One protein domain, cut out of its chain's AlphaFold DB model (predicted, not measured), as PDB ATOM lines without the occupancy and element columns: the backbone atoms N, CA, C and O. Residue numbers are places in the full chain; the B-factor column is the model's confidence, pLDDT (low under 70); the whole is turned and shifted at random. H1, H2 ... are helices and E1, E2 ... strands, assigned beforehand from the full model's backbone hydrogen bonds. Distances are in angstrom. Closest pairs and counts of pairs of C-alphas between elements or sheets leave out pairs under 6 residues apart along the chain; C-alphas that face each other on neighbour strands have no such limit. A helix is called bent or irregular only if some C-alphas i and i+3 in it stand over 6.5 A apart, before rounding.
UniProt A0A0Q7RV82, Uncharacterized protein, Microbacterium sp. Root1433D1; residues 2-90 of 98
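This is residues 2 to 90 of the 98 residues of an uncharacterized protein of Microbacterium sp. Root1433D1 (UniProt A0A0Q7RV82). A small two-stranded hairpin, E1 and E2, makes one end of a flat, mostly helical body, and a helical hairpin of long H2 and shorter H3 makes the other. Between these ends H1 runs beside H3, H4 crosses near the end of H1 and the first part of H2, and H5 sits at a far edge of the body, near H1. The printed part has 89 residues, with five named helices and two named strands in the order H1, E1, E2, H2, H3, H4, H5; the strands are antiparallel. The whole is compact, with a radius of gyration of the C-alphas of 14.0 A and spans of 45 by 33 by 16 A.

Strand E1 is residues 12 to 14 and E2 residues 23 to 25. H1 is residues 2 to 10, 12.6 A long, from C-alpha 2 at (146.594, 127.594, 185.639). H2, residues 38 to 57, measures 29.4 A and begins with C-alpha 38 at (154.337, 150.519, 186.347). H2 has a kink of 32 degrees near residue 51 and is irregular, with C-alphas 53 and 56 at 7.8 A. H3 is residues 60 to 67, 10.3 A long, and H4 is residues 71 to 77. H5, residues 85 to 90, ends with C-alpha 90 at (151.908, 121.817, 178.589).

In the hairpin of E1 and E2, N 13 and O 24 are 2.8 A apart and N 24 and O 13 are 2.9 A apart, both within hydrogen-bond range. Residues 12 to 13 of E1 also pair, parallel, with residues 80 to 81. The closest C-alphas of H1 and E2 are those of Leu 9 and Gly 25, 6.7 A apart. H1 touches H3 at a shallow tilt of 15 degrees, the same way; their closest C-alphas, of Leu 3 and Ile 66, are 6.2 A apart. H1 and H4 only just touch, with 3 pairs of C-alphas within 8 A; the closest, of Ala 10 and Phe 71, are 5.0 A apart. H2 touches H4 with residues 40 to 44 alone, at a steep tilt of 56 degrees; the closest C-alphas, of Leu 40 and Val 72, are 5.4 A apart. H2 and H3 form a helical hairpin, opposite ways at a shallow tilt of 14 degrees; H2 touches H3 with residues 47 to 55 alone, closest at the C-alphas of Gln 48 and Glu 67, 6.2 A apart. H1 and H2 are apart. H5 touches no helix, but H1 and H5 are near each other. Every O i to N i+4 pair is within hydrogen-bond range in H1, H4 and H5; in H2 it is 14 of 16 and in H3 3 of 4.

The two C-alphas farthest apart, those of Lys 19 and Ser 56, are 44.7 A apart. The printed part has no cut. The link from E2 to H2, residues 26 to 37, is long. Residues 56 to 61 stand free. The mean pLDDT of the printed part is 91.7, and residues 16 to 21 are under 70.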
ATOM      1  N   LEU A   2     146.702 126.127 185.495       93.31
ATOM      2  CA  LEU A   2     146.594 127.594 185.639       93.31
ATOM      3  C   LEU A   2     147.743 128.224 186.450       93.31
ATOM      4  O   LEU A   2     148.487 129.037 185.916       93.31
ATOM      5  N   LEU A   3     147.945 127.773 187.694       95.75
ATOM      6  CA  LEU A   3     149.028 128.261 188.559       95.75
ATOM      7  C   LEU A   3     150.407 128.187 187.885       95.75
ATOM      8  O   LEU A   3     151.225 129.081 188.044       95.75
ATOM      9  N   ASP A   4     150.667 127.122 187.127       95.19
ATOM     10  CA  ASP A   4     151.956 126.938 186.458       95.19
ATOM     11  C   ASP A   4     152.175 127.967 185.352       95.19
ATOM     12  O   ASP A   4     153.296 128.428 185.184       95.19
ATOM     13  N   ARG A   5     151.112 128.342 184.634       94.94
ATOM     14  CA  ARG A   5     151.163 129.365 183.584       94.94
ATOM     15  C   ARG A   5     151.378 130.754 184.166       94.94
ATOM     16  O   ARG A   5     152.249 131.459 183.683       94.94
ATOM     17  N   ILE A   6     150.666 131.106 185.238       95.81
ATOM     18  CA  ILE A   6     150.858 132.399 185.914       95.81
ATOM     19  C   ILE A   6     152.291 132.498 186.449       95.81
ATOM     20  O   ILE A   6     152.991 133.467 186.180       95.81
ATOM     21  N   ARG A   7     152.780 131.443 187.118       95.56
ATOM     22  CA  ARG A   7     154.177 131.392 187.570       95.56
ATOM     23  C   ARG A   7     155.153 131.506 186.402       95.56
ATOM     24  O   ARG A   7     156.130 132.229 186.514       95.56
ATOM     25  N   TYR A   8     154.906 130.799 185.303       94.12
ATOM     26  CA  TYR A   8     155.755 130.868 184.115       94.12
ATOM     27  C   TYR A   8     155.851 132.289 183.543       94.12
ATOM     28  O   TYR A   8     156.947 132.689 183.171       94.12
ATOM     29  N   LEU A   9     154.750 133.048 183.531       94.31
ATOM     30  CA  LEU A   9     154.735 134.450 183.100       94.31
ATOM     31  C   LEU A   9     155.486 135.372 184.071       94.31
ATOM     32  O   LEU A   9     156.248 136.223 183.629       94.31
ATOM     33  N   ALA A  10     155.295 135.191 185.380       95.75
ATOM     34  CA  ALA A  10     155.900 136.052 186.399       95.75
ATOM     35  C   ALA A  10     157.385 135.749 186.674       95.75
ATOM     36  O   ALA A  10     158.104 136.571 187.228       95.75
ATOM     37  N   GLY A  11     157.862 134.553 186.327       94.81
ATOM     38  CA  GLY A  11     159.199 134.089 186.684       94.81
ATOM     39  C   GLY A  11     160.181 133.984 185.527       94.81
ATOM     40  O   GLY A  11     159.867 134.197 184.359       94.81
ATOM     41  N   ASN A  12     161.400 133.577 185.880       94.56
ATOM     42  CA  ASN A  12     162.433 133.204 184.923       94.56
ATOM     43  C   ASN A  12     162.578 131.683 184.872       94.56
ATOM     44  O   ASN A  12     162.352 130.984 185.858       94.56
ATOM     45  N   THR A  13     162.978 131.138 183.732       91.56
ATOM     46  CA  THR A  13     163.231 129.708 183.546       91.56
ATOM     47  C   THR A  13     164.517 129.503 182.763       91.56
ATOM     48  O   THR A  13     164.940 130.361 181.991       91.56
ATOM     49  N   LYS A  14     165.167 128.359 182.979       87.56
ATOM     50  CA  LYS A  14     166.277 127.916 182.133       87.56
ATOM     51  C   LYS A  14     165.755 126.909 181.126       87.56
ATOM     52  O   LYS A  14     165.053 125.973 181.511       87.56
ATOM     53  N   LEU A  15     166.139 127.072 179.865       76.62
ATOM     54  CA  LEU A  15     165.848 126.084 178.837       76.62
ATOM     55  C   LEU A  15     166.684 124.829 179.092       76.62
ATOM     56  O   LEU A  15     167.909 124.823 178.918       76.62
ATOM     57  N   LEU A  16     166.004 123.765 179.524       65.75
ATOM     58  CA  LEU A  16     166.597 122.441 179.681       65.75
ATOM     59  C   LEU A  16     167.065 121.947 178.303       65.75
ATOM     60  O   LEU A  16     166.352 122.097 177.318       65.75
ATOM     61  N   ASN A  17     168.267 121.369 178.237       62.91
ATOM     62  CA  ASN A  17     168.930 120.873 177.018       62.91
ATOM     63  C   ASN A  17     169.492 121.933 176.047       62.91
ATOM     64  O   ASN A  17     169.973 121.567 174.975       62.91
ATOM     65  N   SER A  18     169.521 123.222 176.404       58.34
ATOM     66  CA  SER A  18     170.332 124.189 175.651       58.34
ATOM     67  C   SER A  18     171.817 124.004 175.997       58.34
ATOM     68  O   SER A  18     172.186 123.960 177.170       58.34
ATOM     69  N   LYS A  19     172.698 123.923 174.986       56.16
ATOM     70  CA  LYS A  19     174.166 123.870 175.176       56.16
ATOM     71  C   LYS A  19     174.729 125.107 175.907       56.16
ATOM     72  O   LYS A  19     175.912 125.135 176.224       56.16
ATOM     73  N   SER A  20     173.899 126.119 176.168       59.69
ATOM     74  CA  SER A  20     174.296 127.466 176.581       59.69
ATOM     75  C   SER A  20     173.583 128.011 177.830       59.69
ATOM     76  O   SER A  20     173.670 129.208 178.078       59.69
ATOM     77  N   ASN A  21     172.934 127.186 178.669       69.56
ATOM     78  CA  ASN A  21     172.341 127.655 179.942       69.56
ATOM     79  C   ASN A  21     171.388 128.865 179.769       69.56
ATOM     80  O   ASN A  21     171.316 129.739 180.635       69.56
ATOM     81  N   VAL A  22     170.665 128.928 178.645       83.62
ATOM     82  CA  VAL A  22     169.880 130.112 178.272       83.62
ATOM     83  C   VAL A  22     168.765 130.347 179.286       83.62
ATOM     84  O   VAL A  22     167.944 129.461 179.544       83.62
ATOM     85  N   ALA A  23     168.756 131.550 179.858       89.44
ATOM     86  CA  ALA A  23     167.692 132.047 180.712       89.44
ATOM     87  C   ALA A  23     166.668 132.815 179.869       89.44
ATOM     88  O   ALA A  23     167.039 133.618 179.018       89.44
ATOM     89  N   ILE A  24     165.389 132.562 180.125       90.38
ATOM     90  CA  ILE A  24     164.248 133.263 179.526       90.38
ATOM     91  C   ILE A  24     163.231 133.597 180.618       90.38
ATOM     92  O   ILE A  24     163.266 133.000 181.696       90.38
ATOM     93  N   GLY A  25     162.291 134.493 180.337       92.56
ATOM     94  CA  GLY A  25     161.192 134.835 181.243       92.56
ATOM     95  C   GLY A  25     161.154 136.321 181.563       92.56
ATOM     96  O   GLY A  25     161.763 137.117 180.850       92.56
ATOM     97  N   LEU A  26     160.429 136.691 182.620       95.50
ATOM     98  CA  LEU A  26     160.037 138.080 182.865       95.50
ATOM     99  C   LEU A  26     161.213 139.070 182.817       95.50
ATOM    100  O   LEU A  26     161.129 140.066 182.110       95.50
ATOM    101  N   TYR A  27     162.326 138.774 183.491       95.44
ATOM    102  CA  TYR A  27     163.500 139.654 183.492       95.44
ATOM    103  C   TYR A  27     164.351 139.484 182.226       95.44
ATOM    104  O   TYR A  27     164.714 140.453 181.567       95.44
ATOM    105  N   PHE A  28     164.675 138.240 181.858       92.81
ATOM    106  CA  PHE A  28     165.656 137.970 180.797       92.81
ATOM    107  C   PHE A  28     165.132 138.185 179.372       92.81
ATOM    108  O   PHE A  28     165.933 138.266 178.445       92.81
ATOM    109  N   SER A  29     163.814 138.259 179.179       92.06
ATOM    110  CA  SER A  29     163.196 138.431 177.859       92.06
ATOM    111  C   SER A  29     162.668 139.844 177.599       92.06
ATOM    112  O   SER A  29     162.306 140.135 176.465       92.06
ATOM    113  N   ASN A  30     162.645 140.724 178.603       92.94
ATOM    114  CA  ASN A  30     162.045 142.054 178.500       92.94
ATOM    115  C   ASN A  30     163.065 143.143 178.856       92.94
ATOM    116  O   ASN A  30     162.962 143.791 179.891       92.94
ATOM    117  N   SER A  31     164.058 143.365 177.988       90.56
ATOM    118  CA  SER A  31     165.132 144.347 178.224       90.56
ATOM    119  C   SER A  31     164.667 145.807 178.274       90.56
ATOM    120  O   SER A  31     165.450 146.673 178.646       90.56
ATOM    121  N   ALA A  32     163.430 146.082 177.855       91.25
ATOM    122  CA  ALA A  32     162.815 147.403 177.929       91.25
ATOM    123  C   ALA A  32     162.152 147.688 179.288       91.25
ATOM    124  O   ALA A  32     161.858 148.844 179.569       91.25
ATOM    125  N   LEU A  33     161.909 146.661 180.112       93.31
ATOM    126  CA  LEU A  33     161.384 146.853 181.460       93.31
ATOM    127  C   LEU A  33     162.515 147.278 182.394       93.31
ATOM    128  O   LEU A  33     163.596 146.684 182.390       93.31
ATOM    129  N   ASP A  34     162.232 148.269 183.231       91.06
ATOM    130  CA  ASP A  34     163.081 148.634 184.355       91.06
ATOM    131  C   ASP A  34     162.457 148.211 185.693       91.06
ATOM    132  O   ASP A  34     161.335 147.710 185.772       91.06
ATOM    133  N   GLU A  35     163.228 148.374 186.765       83.19
ATOM    134  CA  GLU A  35     162.841 147.979 188.121       83.19
ATOM    135  C   GLU A  35     161.648 148.772 188.689       83.19
ATOM    136  O   GLU A  35     161.037 148.336 189.659       83.19
ATOM    137  N   ASN A  36     161.289 149.912 188.097       88.75
ATOM    138  CA  ASN A  36     160.166 150.751 188.511       88.75
ATOM    139  C   ASN A  36     159.001 150.728 187.509       88.75
ATOM    140  O   ASN A  36     158.081 151.541 187.647       88.75
ATOM    141  N   ALA A  37     159.019 149.804 186.542       92.81
ATOM    142  CA  ALA A  37     157.988 149.659 185.524       92.81
ATOM    143  C   ALA A  37     156.593 149.532 186.158       92.81
ATOM    144  O   ALA A  37     156.307 148.601 186.924       92.81
ATOM    145  N   GLY A  38     155.712 150.486 185.843       95.44
ATOM    146  CA  GLY A  38     154.337 150.519 186.347       95.44
ATOM    147  C   GLY A  38     153.534 149.299 185.894       95.44
ATOM    148  O   GLY A  38     152.714 148.782 186.649       95.44
ATOM    149  N   GLU A  39     153.870 148.768 184.722       95.50
ATOM    150  CA  GLU A  39     153.286 147.585 184.099       95.50
ATOM    151  C   GLU A  39     153.416 146.340 184.987       95.50
ATOM    152  O   GLU A  39     152.518 145.500 185.018       95.50
ATOM    153  N   LEU A  40     154.500 146.216 185.763       96.44
ATOM    154  CA  LEU A  40     154.664 145.101 186.705       96.44
ATOM    155  C   LEU A  40     153.639 145.174 187.842       96.44
ATOM    156  O   LEU A  40     153.077 144.152 188.231       96.44
ATOM    157  N   ARG A  41     153.353 146.383 188.342       96.88
ATOM    158  CA  ARG A  41     152.323 146.597 189.370       96.88
ATOM    159  C   ARG A  41     150.926 146.377 188.806       96.88
ATOM    160  O   ARG A  41     150.080 145.814 189.492       96.88
ATOM    161  N   GLU A  42     150.685 146.788 187.566       97.56
ATOM    162  CA  GLU A  42     149.418 146.523 186.881       97.56
ATOM    163  C   GLU A  42     149.162 145.017 186.742       97.56
ATOM    164  O   GLU A  42     148.048 144.560 186.995       97.56
ATOM    165  N   LEU A  43     150.187 144.220 186.423       97.19
ATOM    166  CA  LEU A  43     150.076 142.757 186.374       97.19
ATOM    167  C   LEU A  43     149.750 142.140 187.743       97.19
ATOM    168  O   LEU A  43     148.962 141.193 187.810       97.19
ATOM    169  N   ASP A  44     150.291 142.690 188.830       97.62
ATOM    170  CA  ASP A  44     149.938 142.265 190.188       97.62
ATOM    171  C   ASP A  44     148.486 142.596 190.533       97.62
ATOM    172  O   ASP A  44     147.766 141.745 191.063       97.62
ATOM    173  N   VAL A  45     148.014 143.791 190.168       98.06
ATOM    174  CA  VAL A  45     146.604 144.176 190.325       98.06
ATOM    175  C   VAL A  45     145.697 143.237 189.527       98.06
ATOM    176  O   VAL A  45     144.725 142.722 190.079       98.06
ATOM    177  N   MET A  46     146.054 142.917 188.279       98.19
ATOM    178  CA  MET A  46     145.296 141.975 187.448       98.19
ATOM    179  C   MET A  46     145.191 140.578 188.078       98.19
ATOM    180  O   MET A  46     144.148 139.929 187.959       98.19
ATOM    181  N   ILE A  47     146.230 140.095 188.773       97.25
ATOM    182  CA  ILE A  47     146.150 138.835 189.532       97.25
ATOM    183  C   ILE A  47     145.097 138.939 190.641       97.25
ATOM    184  O   ILE A  47     144.281 138.025 190.795       97.25
ATOM    185  N   GLN A  48     145.101 140.032 191.408       97.25
ATOM    186  CA  GLN A  48     144.151 140.220 192.507       97.25
ATOM    187  C   GLN A  48     142.714 140.328 191.991       97.25
ATOM    188  O   GLN A  48     141.820 139.667 192.516       97.25
ATOM    189  N   GLU A  49     142.491 141.083 190.915       98.00
ATOM    190  CA  GLU A  49     141.186 141.186 190.257       98.00
ATOM    191  C   GLU A  49     140.709 139.828 189.728       98.00
ATOM    192  O   GLU A  49     139.560 139.439 189.948       98.00
ATOM    193  N   PHE A  50     141.598 139.053 189.100       96.81
ATOM    194  CA  PHE A  50     141.289 137.695 188.656       96.81
ATOM    195  C   PHE A  50     140.854 136.800 189.828       96.81
ATOM    196  O   PHE A  50     139.862 136.068 189.726       96.81
ATOM    197  N   CYS A  51     141.563 136.862 190.957       97.06
ATOM    198  CA  CYS A  51     141.221 136.117 192.167       97.06
ATOM    199  C   CYS A  51     139.914 136.595 192.807       97.06
ATOM    200  O   CYS A  51     139.139 135.757 193.272       97.06
ATOM    201  N   LEU A  52     139.612 137.892 192.769       96.88
ATOM    202  CA  LEU A  52     138.344 138.444 193.241       96.88
ATOM    203  C   LEU A  52     137.165 137.948 192.389       96.88
ATOM    204  O   LEU A  52     136.165 137.469 192.922       96.88
ATOM    205  N   LEU A  53     137.299 138.004 191.061       97.50
ATOM    206  CA  LEU A  53     136.239 137.646 190.113       97.50
ATOM    207  C   LEU A  53     135.982 136.136 190.036       97.50
ATOM    208  O   LEU A  53     134.844 135.696 189.851       97.50
ATOM    209  N   HIS A  54     137.032 135.324 190.158       95.94
ATOM    210  CA  HIS A  54     136.956 133.877 189.938       95.94
ATOM    211  C   HIS A  54     137.201 133.040 191.196       95.94
ATOM    212  O   HIS A  54     137.091 131.814 191.139       95.94
ATOM    213  N   GLY A  55     137.503 133.672 192.333       93.50
ATOM    214  CA  GLY A  55     137.895 133.015 193.582       93.50
ATOM    215  C   GLY A  55     136.881 131.997 194.095       93.50
ATOM    216  O   GLY A  55     137.266 130.935 194.567       93.50
ATOM    217  N   SER A  56     135.585 132.268 193.927       95.06
ATOM    218  CA  SER A  56     134.502 131.356 194.327       95.06
ATOM    219  C   SER A  56     134.456 130.053 193.519       95.06
ATOM    220  O   SER A  56     133.844 129.081 193.953       95.06
ATOM    221  N   LYS A  57     135.105 130.011 192.347       95.06
ATOM    222  CA  LYS A  57     135.154 128.846 191.447       95.06
ATOM    223  C   LYS A  57     136.440 128.030 191.595       95.06
ATOM    224  O   LYS A  57     136.650 127.090 190.828       95.06
ATOM    225  N   MET A  58     137.319 128.382 192.534       94.81
ATOM    226  CA  MET A  58     138.591 127.693 192.750       94.81
ATOM    227  C   MET A  58     138.763 127.260 194.211       94.81
ATOM    228  O   MET A  58     138.265 127.928 195.111       94.81
ATOM    229  N   PRO A  59     139.494 126.161 194.482       96.44
ATOM    230  CA  PRO A  59     139.840 125.791 195.851       96.44
ATOM    231  C   PRO A  59     140.648 126.900 196.535       96.44
ATOM    232  O   PRO A  59     141.575 127.433 195.920       96.44
ATOM    233  N   ASP A  60     140.397 127.169 197.821       95.81
ATOM    234  CA  ASP A  60     141.098 128.225 198.576       95.81
ATOM    235  C   ASP A  60     142.623 128.089 198.495       95.81
ATOM    236  O   ASP A  60     143.338 129.052 198.241       95.81
ATOM    237  N   LYS A  61     143.135 126.856 198.591       96.31
ATOM    238  CA  LYS A  61     144.572 126.575 198.461       96.31
ATOM    239  C   LYS A  61     145.140 126.968 197.095       96.31
ATOM    240  O   LYS A  61     146.322 127.288 196.999       96.31
ATOM    241  N   LEU A  62     144.353 126.870 196.024       96.38
ATOM    242  CA  LEU A  62     144.778 127.327 194.702       96.38
ATOM    243  C   LEU A  62     144.752 128.854 194.643       96.38
ATOM    244  O   LEU A  62     145.743 129.425 194.192       96.38
ATOM    245  N   ARG A  63     143.679 129.482 195.147       96.88
ATOM    246  CA  ARG A  63     143.535 130.943 195.206       96.88
ATOM    247  C   ARG A  63     144.711 131.586 195.933       96.88
ATOM    248  O   ARG A  63     145.437 132.353 195.317       96.88
ATOM    249  N   SER A  64     145.002 131.155 197.159       96.56
ATOM    250  CA  SER A  64     146.090 131.730 197.961       96.56
ATOM    251  C   SER A  64     147.470 131.579 197.317       96.56
ATOM    252  O   SER A  64     148.348 132.406 197.529       96.56
ATOM    253  N   ARG A  65     147.690 130.530 196.511       97.19
ATOM    254  CA  ARG A  65     148.952 130.353 195.768       97.19
ATOM    255  C   ARG A  65     149.052 131.232 194.527       97.19
ATOM    256  O   ARG A  65     150.162 131.423 194.043       97.19
ATOM    257  N   ILE A  66     147.922 131.657 193.969       97.44
ATOM    258  CA  ILE A  66     147.878 132.617 192.865       97.44
ATOM    259  C   ILE A  66     148.050 134.029 193.434       97.44
ATOM    260  O   ILE A  66     148.914 134.749 192.955       97.44
ATOM    261  N   GLU A  67     147.328 134.370 194.505       96.56
ATOM    262  CA  GLU A  67     147.422 135.665 195.202       96.56
ATOM    263  C   GLU A  67     148.829 135.952 195.745       96.56
ATOM    264  O   GLU A  67     149.213 137.110 195.857       96.56
ATOM    265  N   SER A  68     149.613 134.915 196.064       96.56
ATOM    266  CA  SER A  68     150.999 135.062 196.524       96.56
ATOM    267  C   SER A  68     152.014 135.329 195.403       96.56
ATOM    268  O   SER A  68     153.215 135.322 195.666       96.56
ATOM    269  N   ILE A  69     151.585 135.412 194.142       97.38
ATOM    270  CA  ILE A  69     152.472 135.709 193.014       97.38
ATOM    271  C   ILE A  69     152.564 137.225 192.862       97.38
ATOM    272  O   ILE A  69     151.542 137.898 192.834       97.38
ATOM    273  N   SER A  70     153.795 137.715 192.740       97.12
ATOM    274  CA  SER A  70     154.128 139.128 192.568       97.12
ATOM    275  C   SER A  70     155.129 139.258 191.419       97.12
ATOM    276  O   SER A  70     156.260 138.773 191.514       97.12
ATOM    277  N   PHE A  71     154.702 139.840 190.301       97.06
ATOM    278  CA  PHE A  71     155.534 140.179 189.152       97.06
ATOM    279  C   PHE A  71     156.640 141.146 189.560       97.06
ATOM    280  O   PHE A  71     157.780 140.947 189.144       97.06
ATOM    281  N   VAL A  72     156.334 142.122 190.420       96.88
ATOM    282  CA  VAL A  72     157.330 143.046 190.972       96.88
ATOM    283  C   VAL A  72     158.421 142.267 191.712       96.88
ATOM    284  O   VAL A  72     159.592 142.314 191.327       96.88
ATOM    285  N   ASP A  73     158.055 141.461 192.712       96.38
ATOM    286  CA  ASP A  73     159.039 140.735 193.526       96.38
ATOM    287  C   ASP A  73     159.828 139.721 192.695       96.38
ATOM    288  O   ASP A  73     161.034 139.527 192.890       96.38
ATOM    289  N   MET A  74     159.173 139.047 191.749       95.75
ATOM    290  CA  MET A  74     159.823 138.055 190.896       95.75
ATOM    291  C   MET A  74     160.757 138.685 189.858       95.75
ATOM    292  O   MET A  74     161.799 138.086 189.560       95.75
ATOM    293  N   PHE A  75     160.441 139.884 189.360       96.25
ATOM    294  CA  PHE A  75     161.330 140.662 188.498       96.25
ATOM    295  C   PHE A  75     162.580 141.110 189.262       96.25
ATOM    296  O   PHE A  75     163.692 140.797 188.833       96.25
ATOM    297  N   HIS A  76     162.416 141.727 190.439       95.06
ATOM    298  CA  HIS A  76     163.541 142.192 191.263       95.06
ATOM    299  C   HIS A  76     164.426 141.049 191.762       95.06
ATOM    300  O   HIS A  76     165.649 141.096 191.638       95.06
ATOM    301  N   SER A  77     163.821 139.987 192.304       94.75
ATOM    302  CA  SER A  77     164.572 138.827 192.807       94.75
ATOM    303  C   SER A  77     165.197 137.989 191.691       94.75
ATOM    304  O   SER A  77     166.023 137.115 191.968       94.75
ATOM    305  N   ARG A  78     164.787 138.213 190.432       94.12
ATOM    306  CA  ARG A  78     165.208 137.447 189.249       94.12
ATOM    307  C   ARG A  78     165.045 135.941 189.472       94.12
ATOM    308  O   ARG A  78     165.852 135.121 189.026       94.12
ATOM    309  N   SER A  79     163.977 135.569 190.180       89.00
ATOM    310  CA  SER A  79     163.761 134.211 190.671       89.00
ATOM    311  C   SER A  79     163.617 133.205 189.528       89.00
ATOM    312  O   SER A  79     162.851 133.411 188.581       89.00
ATOM    313  N   PHE A  80     164.323 132.076 189.644       92.06
ATOM    314  CA  PHE A  80     164.256 130.979 188.682       92.06
ATOM    315  C   PHE A  80     163.274 129.896 189.121       92.06
ATOM    316  O   PHE A  80     163.420 129.253 190.162       92.06
ATOM    317  N   LEU A  81     162.311 129.623 188.254       92.19
ATOM    318  CA  LEU A  81     161.392 128.511 188.367       92.19
ATOM    319  C   LEU A  81     161.975 127.266 187.708       92.19
ATOM    320  O   LEU A  81     162.569 127.305 186.629       92.19
ATOM    321  N   ARG A  82     161.764 126.124 188.363       89.19
ATOM    322  CA  ARG A  82     162.152 124.815 187.840       89.19
ATOM    323  C   ARG A  82     160.932 124.112 187.263       89.19
ATOM    324  O   ARG A  82     160.056 123.650 187.997       89.19
ATOM    325  N   PHE A  83     160.909 123.990 185.944       87.56
ATOM    326  CA  PHE A  83     159.966 123.153 185.215       87.56
ATOM    327  C   PHE A  83     160.744 122.089 184.449       87.56
ATOM    328  O   PHE A  83     161.827 122.362 183.948       87.56
ATOM    329  N   ASN A  84     160.201 120.874 184.362       87.12
ATOM    330  CA  ASN A  84     160.717 119.891 183.412       87.12
ATOM    331  C   ASN A  84     160.157 120.169 182.008       87.12
ATOM    332  O   ASN A  84     159.136 120.844 181.873       87.12
ATOM    333  N   GLN A  85     160.802 119.609 180.986       85.50
ATOM    334  CA  GLN A  85     160.463 119.841 179.580       85.50
ATOM    335  C   GLN A  85     158.975 119.584 179.276       85.50
ATOM    336  O   GLN A  85     158.272 120.483 178.827       85.50
ATOM    337  N   LYS A  86     158.452 118.410 179.659       89.56
ATOM    338  CA  LYS A  86     157.030 118.051 179.483       89.56
ATOM    339  C   LYS A  86     156.070 119.044 180.144       89.56
ATOM    340  O   LYS A  86     154.933 119.227 179.712       89.56
ATOM    341  N   ARG A  87     156.473 119.650 181.264       90.81
ATOM    342  CA  ARG A  87     155.663 120.644 181.973       90.81
ATOM    343  C   ARG A  87     155.686 121.985 181.253       90.81
ATOM    344  O   ARG A  87     154.619 122.575 181.149       90.81
ATOM    345  N   VAL A  88     156.836 122.412 180.730       89.38
ATOM    346  CA  VAL A  88     156.929 123.607 179.875       89.38
ATOM    347  C   VAL A  88     156.064 123.435 178.630       89.38
ATOM    348  O   VAL A  88     155.234 124.293 178.369       89.38
ATOM    349  N   GLU A  89     156.148 122.293 177.945       89.31
ATOM    350  CA  GLU A  89     155.320 121.987 176.763       89.31
ATOM    351  C   GLU A  89     153.818 122.152 177.042       89.31
ATOM    352  O   GLU A  89     153.113 122.816 176.289       89.31
ATOM    353  N   ARG A  90     153.321 121.644 178.179       92.69
ATOM    354  CA  ARG A  90     151.908 121.817 178.589       92.69
ATOM    355  C   ARG A  90     151.542 123.237 179.026       92.69
ATOM    356  O   ARG A  90     150.372 123.626 178.963       92.69
TER     357      ARG A  90